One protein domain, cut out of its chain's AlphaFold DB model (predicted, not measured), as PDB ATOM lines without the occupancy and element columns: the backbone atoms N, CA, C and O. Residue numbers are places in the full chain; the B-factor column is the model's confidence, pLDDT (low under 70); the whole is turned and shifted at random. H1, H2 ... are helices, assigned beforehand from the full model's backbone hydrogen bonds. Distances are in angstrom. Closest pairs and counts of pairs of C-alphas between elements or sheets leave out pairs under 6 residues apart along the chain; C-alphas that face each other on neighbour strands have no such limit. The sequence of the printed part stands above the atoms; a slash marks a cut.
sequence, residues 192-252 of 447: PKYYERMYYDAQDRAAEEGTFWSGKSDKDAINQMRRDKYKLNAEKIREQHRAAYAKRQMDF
ATOM      1  N   PRO A 192    -101.731 -29.422 -28.758       92.56
ATOM      2  CA  PRO A 192    -100.501 -29.017 -29.439       92.56
ATOM      3  C   PRO A 192    -100.465 -27.529 -29.785       92.56
ATOM      4  O   PRO A 192     -99.419 -26.897 -29.648       92.56
ATOM      5  N   LYS A 193    -101.607 -26.947 -30.180       93.19
ATOM      6  CA  LYS A 193    -101.687 -25.540 -30.591       93.19
ATOM      7  C   LYS A 193    -101.483 -24.606 -29.407       93.19
ATOM      8  O   LYS A 193    -100.953 -23.511 -29.571       93.19
ATOM      9  N   TYR A 194    -101.904 -25.010 -28.209       91.62
ATOM     10  CA  TYR A 194    -101.593 -24.270 -26.988       91.62
ATOM     11  C   TYR A 194    -100.082 -24.199 -26.746       91.62
ATOM     12  O   TYR A 194     -99.553 -23.107 -26.534       91.62
ATOM     13  N   TYR A 195     -99.370 -25.322 -26.857       91.31
ATOM     14  CA  TYR A 195     -97.911 -25.339 -26.702       91.31
ATOM     15  C   TYR A 195     -97.186 -24.617 -27.841       91.31
ATOM     16  O   TYR A 195     -96.154 -23.991 -27.614       91.31
ATOM     17  N   GLU A 196     -97.729 -24.674 -29.055       92.06
ATOM     18  CA  GLU A 196     -97.228 -23.936 -30.211       92.06
ATOM     19  C   GLU A 196     -97.313 -22.421 -29.995       92.06
ATOM     20  O   GLU A 196     -96.316 -21.727 -30.187       92.06
ATOM     21  N   ARG A 197     -98.446 -21.915 -29.489       92.44
ATOM     22  CA  ARG A 197     -98.573 -20.502 -29.096       92.44
ATOM     23  C   ARG A 197     -97.547 -20.124 -28.032       92.44
ATOM     24  O   ARG A 197     -96.806 -19.170 -28.225       92.44
ATOM     25  N   MET A 198     -97.415 -20.922 -26.966       87.94
ATOM     26  CA  MET A 198     -96.401 -20.673 -25.928       87.94
ATOM     27  C   MET A 198     -94.979 -20.575 -26.501       87.94
ATOM     28  O   MET A 198     -94.181 -19.764 -26.030       87.94
ATOM     29  N   TYR A 199     -94.661 -21.416 -27.488       88.75
ATOM     30  CA  TYR A 199     -93.361 -21.445 -28.142       88.75
ATOM     31  C   TYR A 199     -93.107 -20.188 -28.985       88.75
ATOM     32  O   TYR A 199     -92.072 -19.546 -28.808       88.75
ATOM     33  N   TYR A 200     -94.046 -19.815 -29.860       88.81
ATOM     34  CA  TYR A 200     -93.900 -18.628 -30.705       88.81
ATOM     35  C   TYR A 200     -93.945 -17.332 -29.896       88.81
ATOM     36  O   TYR A 200     -93.098 -16.473 -30.112       88.81
ATOM     37  N   ASP A 201     -94.801 -17.237 -28.876       89.00
ATOM     38  CA  ASP A 201     -94.822 -16.081 -27.974       89.00
ATOM     39  C   ASP A 201     -93.466 -15.907 -27.263       89.00
ATOM     40  O   ASP A 201     -92.993 -14.792 -27.041       89.00
ATOM     41  N   ALA A 202     -92.821 -17.015 -26.879       87.31
ATOM     42  CA  ALA A 202     -91.487 -16.982 -26.285       87.31
ATOM     43  C   ALA A 202     -90.401 -16.617 -27.307       87.31
ATOM     44  O   ALA A 202     -89.433 -15.945 -26.954       87.31
ATOM     45  N   GLN A 203     -90.552 -17.043 -28.561       84.81
ATOM     46  CA  GLN A 203     -89.658 -16.665 -29.652       84.81
ATOM     47  C   GLN A 203     -89.760 -15.167 -29.972       84.81
ATOM     48  O   GLN A 203     -88.731 -14.522 -30.170       84.81
ATOM     49  N   ASP A 204     -90.969 -14.608 -29.970       86.00
ATOM     50  CA  ASP A 204     -91.210 -13.185 -30.201       86.00
ATOM     51  C   ASP A 204     -90.655 -12.334 -29.052       86.00
ATOM     52  O   ASP A 204     -89.869 -11.422 -29.304       86.00
ATOM     53  N   ARG A 205     -90.907 -12.710 -27.788       84.81
ATOM     54  CA  ARG A 205     -90.274 -12.054 -26.624       84.81
ATOM     55  C   ARG A 205     -88.747 -12.104 -26.674       84.81
ATOM     56  O   ARG A 205     -88.081 -11.128 -26.341       84.81
ATOM     57  N   ALA A 206     -88.173 -13.234 -27.087       82.06
ATOM     58  CA  ALA A 206     -86.725 -13.351 -27.228       82.06
ATOM     59  C   ALA A 206     -86.167 -12.434 -28.330       82.06
ATOM     60  O   ALA A 206     -85.049 -11.941 -28.195       82.06
ATOM     61  N   ALA A 207     -86.935 -12.199 -29.398       77.00
ATOM     62  CA  ALA A 207     -86.567 -11.276 -30.467       77.00
ATOM     63  C   ALA A 207     -86.663  -9.803 -30.028       77.00
ATOM     64  O   ALA A 207     -85.816  -9.007 -30.423       77.00
ATOM     65  N   GLU A 208     -87.640  -9.452 -29.186       75.94
ATOM     66  CA  GLU A 208     -87.784  -8.109 -28.598       75.94
ATOM     67  C   GLU A 208     -86.664  -7.771 -27.596       75.94
ATOM     68  O   GLU A 208     -86.212  -6.630 -27.534       75.94
ATOM     69  N   GLU A 209     -86.192  -8.760 -26.825       70.19
ATOM     70  CA  GLU A 209     -85.076  -8.608 -25.874       70.19
ATOM     71  C   GLU A 209     -83.682  -8.649 -26.555       70.19
ATOM     72  O   GLU A 209     -82.665  -8.384 -25.905       70.19
ATOM     73  N   GLY A 210     -83.607  -9.009 -27.843       63.47
ATOM     74  CA  GLY A 210     -82.369  -9.213 -28.603       63.47
ATOM     75  C   GLY A 210     -81.892  -7.994 -29.407       63.47
ATOM     76  O   GLY A 210     -82.608  -7.026 -29.636       63.47
ATOM     77  N   THR A 211     -80.643  -8.033 -29.882       48.19
ATOM     78  CA  THR A 211     -80.133  -7.052 -30.862       48.19
ATOM     79  C   THR A 211     -80.679  -7.369 -32.257       48.19
ATOM     80  O   THR A 211     -80.813  -8.542 -32.581       48.19
ATOM     81  N   PHE A 212     -80.880  -6.372 -33.128       45.12
ATOM     82  CA  PHE A 212     -81.418  -6.505 -34.504       45.12
ATOM     83  C   PHE A 212     -80.831  -7.657 -35.367       45.12
ATOM     84  O   PHE A 212     -81.472  -8.110 -36.310       45.12
ATOM     85  N   TRP A 213     -79.633  -8.158 -35.041       45.34
ATOM     86  CA  TRP A 213     -78.935  -9.250 -35.736       45.34
ATOM     87  C   TRP A 213     -79.121 -10.658 -35.135       45.34
ATOM     88  O   TRP A 213     -78.688 -11.636 -35.748       45.34
ATOM     89  N   SER A 214     -79.738 -10.809 -33.957       53.94
ATOM     90  CA  SER A 214     -80.022 -12.132 -33.385       53.94
ATOM     91  C   SER A 214     -81.303 -12.689 -34.002       53.94
ATOM     92  O   SER A 214     -82.405 -12.346 -33.583       53.94
ATOM     93  N   GLY A 215     -81.162 -13.516 -35.037       52.78
ATOM     94  CA  GLY A 215     -82.293 -14.209 -35.653       52.78
ATOM     95  C   GLY A 215     -83.070 -15.078 -34.653       52.78
ATOM     96  O   GLY A 215     -82.523 -15.548 -33.657       52.78
ATOM     97  N   LYS A 216     -84.353 -15.316 -34.946       67.81
ATOM     98  CA  LYS A 216     -85.270 -16.145 -34.150       67.81
ATOM     99  C   LYS A 216     -84.800 -17.607 -34.111       67.81
ATOM    100  O   LYS A 216     -85.135 -18.382 -35.004       67.81
ATOM    101  N   SER A 217     -84.019 -17.998 -33.103       78.50
ATOM    102  CA  SER A 217     -83.539 -19.381 -32.963       78.50
ATOM    103  C   SER A 217     -84.373 -20.195 -31.968       78.50
ATOM    104  O   SER A 217     -84.857 -19.671 -30.962       78.50
ATOM    105  N   ASP A 218     -84.488 -21.509 -32.196       80.81
ATOM    106  CA  ASP A 218     -85.152 -22.435 -31.262       80.81
ATOM    107  C   ASP A 218     -84.524 -22.390 -29.863       80.81
ATOM    108  O   ASP A 218     -85.199 -22.506 -28.837       80.81
ATOM    109  N   LYS A 219     -83.204 -22.177 -29.811       83.12
ATOM    110  CA  LYS A 219     -82.450 -22.050 -28.564       83.12
ATOM    111  C   LYS A 219     -82.914 -20.838 -27.755       83.12
ATOM    112  O   LYS A 219     -83.022 -20.947 -26.531       83.12
ATOM    113  N   ASP A 220     -83.196 -19.718 -28.412       82.81
ATOM    114  CA  ASP A 220     -83.622 -18.488 -27.746       82.81
ATOM    115  C   ASP A 220     -85.057 -18.601 -27.238       82.81
ATOM    116  O   ASP A 220     -85.300 -18.294 -26.069       82.81
ATOM    117  N   ALA A 221     -85.962 -19.179 -28.034       85.50
ATOM    118  CA  ALA A 221     -87.327 -19.487 -27.604       85.50
ATOM    119  C   ALA A 221     -87.338 -20.416 -26.375       85.50
ATOM    120  O   ALA A 221     -87.980 -20.129 -25.362       85.50
ATOM    121  N   ILE A 222     -86.552 -21.502 -26.397       86.62
ATOM    122  CA  ILE A 222     -86.433 -22.427 -25.258       86.62
ATOM    123  C   ILE A 222     -85.848 -21.729 -24.025       86.62
ATOM    124  O   ILE A 222     -86.311 -21.967 -22.905       86.62
ATOM    125  N   ASN A 223     -84.835 -20.879 -24.193       85.81
ATOM    126  CA  ASN A 223     -84.247 -20.136 -23.081       85.81
ATOM    127  C   ASN A 223     -85.211 -19.095 -22.504       85.81
ATOM    128  O   ASN A 223     -85.268 -18.960 -21.280       85.81
ATOM    129  N   GLN A 224     -86.004 -18.419 -23.336       87.12
ATOM    130  CA  GLN A 224     -87.058 -17.520 -22.874       87.12
ATOM    131  C   GLN A 224     -88.124 -18.283 -22.088       87.12
ATOM    132  O   GLN A 224     -88.417 -17.918 -20.953       87.12
ATOM    133  N   MET A 225     -88.615 -19.412 -22.605       87.44
ATOM    134  CA  MET A 225     -89.557 -20.261 -21.867       87.44
ATOM    135  C   MET A 225     -88.989 -20.726 -20.518       87.44
ATOM    136  O   MET A 225     -89.716 -20.794 -19.527       87.44
ATOM    137  N   ARG A 226     -87.682 -21.031 -20.441       86.94
ATOM    138  CA  ARG A 226     -87.020 -21.316 -19.156       86.94
ATOM    139  C   ARG A 226     -87.110 -20.105 -18.228       86.94
ATOM    140  O   ARG A 226     -87.527 -20.285 -17.087       86.94
ATOM    141  N   ARG A 227     -86.753 -18.899 -18.692       85.19
ATOM    142  CA  ARG A 227     -86.837 -17.653 -17.903       85.19
ATOM    143  C   ARG A 227     -88.254 -17.397 -17.389       85.19
ATOM    144  O   ARG A 227     -88.425 -17.119 -16.205       85.19
ATOM    145  N   ASP A 228     -89.258 -17.552 -18.244       85.25
ATOM    146  CA  ASP A 228     -90.662 -17.344 -17.889       85.25
ATOM    147  C   ASP A 228     -91.115 -18.356 -16.825       85.25
ATOM    148  O   ASP A 228     -91.698 -17.985 -15.804       85.25
ATOM    149  N   LYS A 229     -90.733 -19.628 -16.983       82.50
ATOM    150  CA  LYS A 229     -90.991 -20.669 -15.982       82.50
ATOM    151  C   LYS A 229     -90.281 -20.397 -14.650       82.50
ATOM    152  O   LYS A 229     -90.863 -20.627 -13.591       82.50
ATOM    153  N   TYR A 230     -89.049 -19.883 -14.679       80.38
ATOM    154  CA  TYR A 230     -88.333 -19.453 -13.472       80.38
ATOM    155  C   TYR A 230     -89.071 -18.330 -12.736       80.38
ATOM    156  O   TYR A 230     -89.134 -18.370 -11.510       80.38
ATOM    157  N   LYS A 231     -89.649 -17.360 -13.460       83.44
ATOM    158  CA  LYS A 231     -90.445 -16.275 -12.864       83.44
ATOM    159  C   LYS A 231     -91.699 -16.819 -12.172       83.44
ATOM    160  O   LYS A 231     -91.945 -16.463 -11.025       83.44
ATOM    161  N   LEU A 232     -92.425 -17.733 -12.821       81.12
ATOM    162  CA  LEU A 232     -93.621 -18.373 -12.253       81.12
ATOM    163  C   LEU A 232     -93.304 -19.213 -11.006       81.12
ATOM    164  O   LEU A 232     -94.038 -19.175 -10.025       81.12
ATOM    165  N   ASN A 233     -92.179 -19.932 -11.018       78.44
ATOM    166  CA  ASN A 233     -91.774 -20.814  -9.921       78.44
ATOM    167  C   ASN A 233     -90.841 -20.139  -8.900       78.44
ATOM    168  O   ASN A 233     -90.265 -20.826  -8.052       78.44
ATOM    169  N   ALA A 234     -90.658 -18.815  -8.964       79.38
ATOM    170  CA  ALA A 234     -89.622 -18.114  -8.208       79.38
ATOM    171  C   ALA A 234     -89.744 -18.321  -6.690       79.38
ATOM    172  O   ALA A 234     -88.735 -18.483  -6.008       79.38
ATOM    173  N   GLU A 235     -90.964 -18.356  -6.152       82.25
ATOM    174  CA  GLU A 235     -91.201 -18.590  -4.723       82.25
ATOM    175  C   GLU A 235     -90.836 -20.002  -4.286       82.25
ATOM    176  O   GLU A 235     -90.041 -20.153  -3.358       82.25
ATOM    177  N   LYS A 236     -91.328 -21.019  -5.002       79.69
ATOM    178  CA  LYS A 236     -90.987 -22.427  -4.765       79.69
ATOM    179  C   LYS A 236     -89.476 -22.646  -4.836       79.69
ATOM    180  O   LYS A 236     -88.900 -23.318  -3.988       79.69
ATOM    181  N   ILE A 237     -88.816 -22.038  -5.820       76.88
ATOM    182  CA  ILE A 237     -87.359 -22.104  -5.978       76.88
ATOM    183  C   ILE A 237     -86.662 -21.423  -4.793       76.88
ATOM    184  O   ILE A 237     -85.765 -22.012  -4.193       76.88
ATOM    185  N   ARG A 238     -87.088 -20.218  -4.388       82.38
ATOM    186  CA  ARG A 238     -86.547 -19.529  -3.200       82.38
ATOM    187  C   ARG A 238     -86.743 -20.337  -1.920       82.38
ATOM    188  O   ARG A 238     -85.868 -20.331  -1.062       82.38
ATOM    189  N   GLU A 239     -87.877 -21.004  -1.759       82.44
ATOM    190  CA  GLU A 239     -88.147 -21.891  -0.627       82.44
ATOM    191  C   GLU A 239     -87.232 -23.119  -0.637       82.44
ATOM    192  O   GLU A 239     -86.589 -23.397   0.371       82.44
ATOM    193  N   GLN A 240     -87.060 -23.777  -1.784       76.25
ATOM    194  CA  GLN A 240     -86.098 -24.871  -1.940       76.25
ATOM    195  C   GLN A 240     -84.665 -24.422  -1.629       76.25
ATOM    196  O   GLN A 240     -83.942 -25.123  -0.924       76.25
ATOM    197  N   HIS A 241     -84.254 -23.239  -2.097       73.06
ATOM    198  CA  HIS A 241     -82.953 -22.665  -1.752       73.06
ATOM    199  C   HIS A 241     -82.829 -22.374  -0.255       73.06
ATOM    200  O   HIS A 241     -81.782 -22.664   0.319       73.06
ATOM    201  N   ARG A 242     -83.880 -21.850   0.391       78.25
ATOM    202  CA  ARG A 242     -83.913 -21.626   1.845       78.25
ATOM    203  C   ARG A 242     -83.825 -22.939   2.619       78.25
ATOM    204  O   ARG A 242     -83.037 -23.016   3.551       78.25
ATOM    205  N   ALA A 243     -84.551 -23.974   2.208       73.81
ATOM    206  CA  ALA A 243     -84.502 -25.297   2.826       73.81
ATOM    207  C   ALA A 243     -83.129 -25.964   2.641       73.81
ATOM    208  O   ALA A 243     -82.556 -26.481   3.595       73.81
ATOM    209  N   ALA A 244     -82.552 -25.892   1.437       69.56
ATOM    210  CA  ALA A 244     -81.203 -26.388   1.171       69.56
ATOM    211  C   ALA A 244     -80.144 -25.615   1.971       69.56
ATOM    212  O   ALA A 244     -79.198 -26.212   2.480       69.56
ATOM    213  N   TYR A 245     -80.309 -24.298   2.112       68.31
ATOM    214  CA  TYR A 245     -79.456 -23.466   2.953       68.31
ATOM    215  C   TYR A 245     -79.601 -23.827   4.433       68.31
ATOM    216  O   TYR A 245     -78.590 -24.007   5.099       68.31
ATOM    217  N   ALA A 246     -80.823 -24.007   4.937       68.06
ATOM    218  CA  ALA A 246     -81.085 -24.423   6.312       68.06
ATOM    219  C   ALA A 246     -80.493 -25.808   6.613       68.06
ATOM    220  O   ALA A 246     -79.842 -25.981   7.638       68.06
ATOM    221  N   LYS A 247     -80.628 -26.767   5.688       64.06
ATOM    222  CA  LYS A 247     -79.998 -28.088   5.806       64.06
ATOM    223  C   LYS A 247     -78.470 -27.976   5.863       64.06
ATOM    224  O   LYS A 247     -77.856 -28.524   6.766       64.06
ATOM    225  N   ARG A 248     -77.864 -27.168   4.984       61.62
ATOM    226  CA  ARG A 248     -76.415 -26.886   5.030       61.62
ATOM    227  C   ARG A 248     -75.978 -26.209   6.333       61.62
ATOM    228  O   ARG A 248     -74.909 -26.526   6.833       61.62
ATOM    229  N   GLN A 249     -76.783 -25.296   6.877       58.91
ATOM    230  CA  GLN A 249     -76.524 -24.664   8.178       58.91
ATOM    231  C   GLN A 249     -76.599 -25.675   9.332       58.91
ATOM    232  O   GLN A 249     -75.826 -25.577  10.276       58.91
ATOM    233  N   MET A 250     -77.497 -26.664   9.256       57.28
ATOM    234  CA  MET A 250     -77.566 -27.747  10.243       57.28
ATOM    235  C   MET A 250     -76.367 -28.701  10.159       57.28
ATOM    236  O   MET A 250     -75.884 -29.145  11.204       57.28
ATOM    237  N   ASP A 251     -75.889 -28.987   8.945       53.62
ATOM    238  CA  ASP A 251     -74.737 -29.864   8.703       53.62
ATOM    239  C   ASP A 251     -73.404 -29.196   9.114       53.62
ATOM    240  O   ASP A 251     -72.509 -29.881   9.605       53.62
ATOM    241  N   PHE A 252     -73.302 -27.860   9.018       54.03
ATOM    242  CA  PHE A 252     -72.142 -27.051   9.426       54.03
ATOM    243  C   PHE A 252     -72.535 -25.936  10.412       54.03
ATOM    244  O   PHE A 252     -72.574 -24.746  10.073       54.03
TER     245      PHE A 252
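Overview. This is residues 192 to 252 of the 447 residues of an uncharacterized protein of Pseudobutyrivibrio sp. OR37 (UniProt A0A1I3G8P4). Two helices, H1 and H2, cross nearly at right angles, with Gln 203 of H1 and Ala 221 of H2 at the meeting place, and H2 and H3 follow each other as a long arm that makes most of the length. Residues 192 to 197 of H1 stick out at one end, and residues 229 to 252, with the last part of H2 and H3, stick out at the other. The printed part has 61 residues with three named helices, in the order H1, H2, H3, and no named strand; the class is all helix. The whole is extended, with a radius of gyration of the C-alphas of 16.7 A, and its flat outline spans 49 by 29 by 14 A.

Arrangement. Start at residues 192 to 208, which are H1, and go on to residues 218 to 232, which are H2. These two touch, and their closest C-alphas, those of Gln 203 and Ala 221, are 4.2 A apart. Their lines stand at 83 degrees, about perpendicular. Next look at residues 234 to 251, which are H3: H2 and H3 meet only through their link. H1 and H3 are apart. In H1, H2 and H3 every O i to N i+4 pair is within hydrogen-bond range.

Along the chain. Find C-alpha 192 at (-100.501, -29.017, -29.439); from there H1 runs 24.5 A to C-alpha 208. H2 begins at C-alpha 218, at (-85.152, -22.435, -31.262), and runs 21.2 A to C-alpha 232. H3 runs 25.4 A from C-alpha 234 to C-alpha 251, at (-74.737, -29.864, 8.703).

Size, cuts and confidence. The two C-alphas farthest apart, those of Lys 193 and Phe 252, are 49.8 A apart. The printed part has no cut. The link from H1 to H2 has 9 residues and is short, and the one from H2 to H3 has 1 residue and is tight. In the B-factor column the mean pLDDT of the printed part is 76.9, and you will find values under 70 at residues 210 to 216 and 244 to 252 of this model.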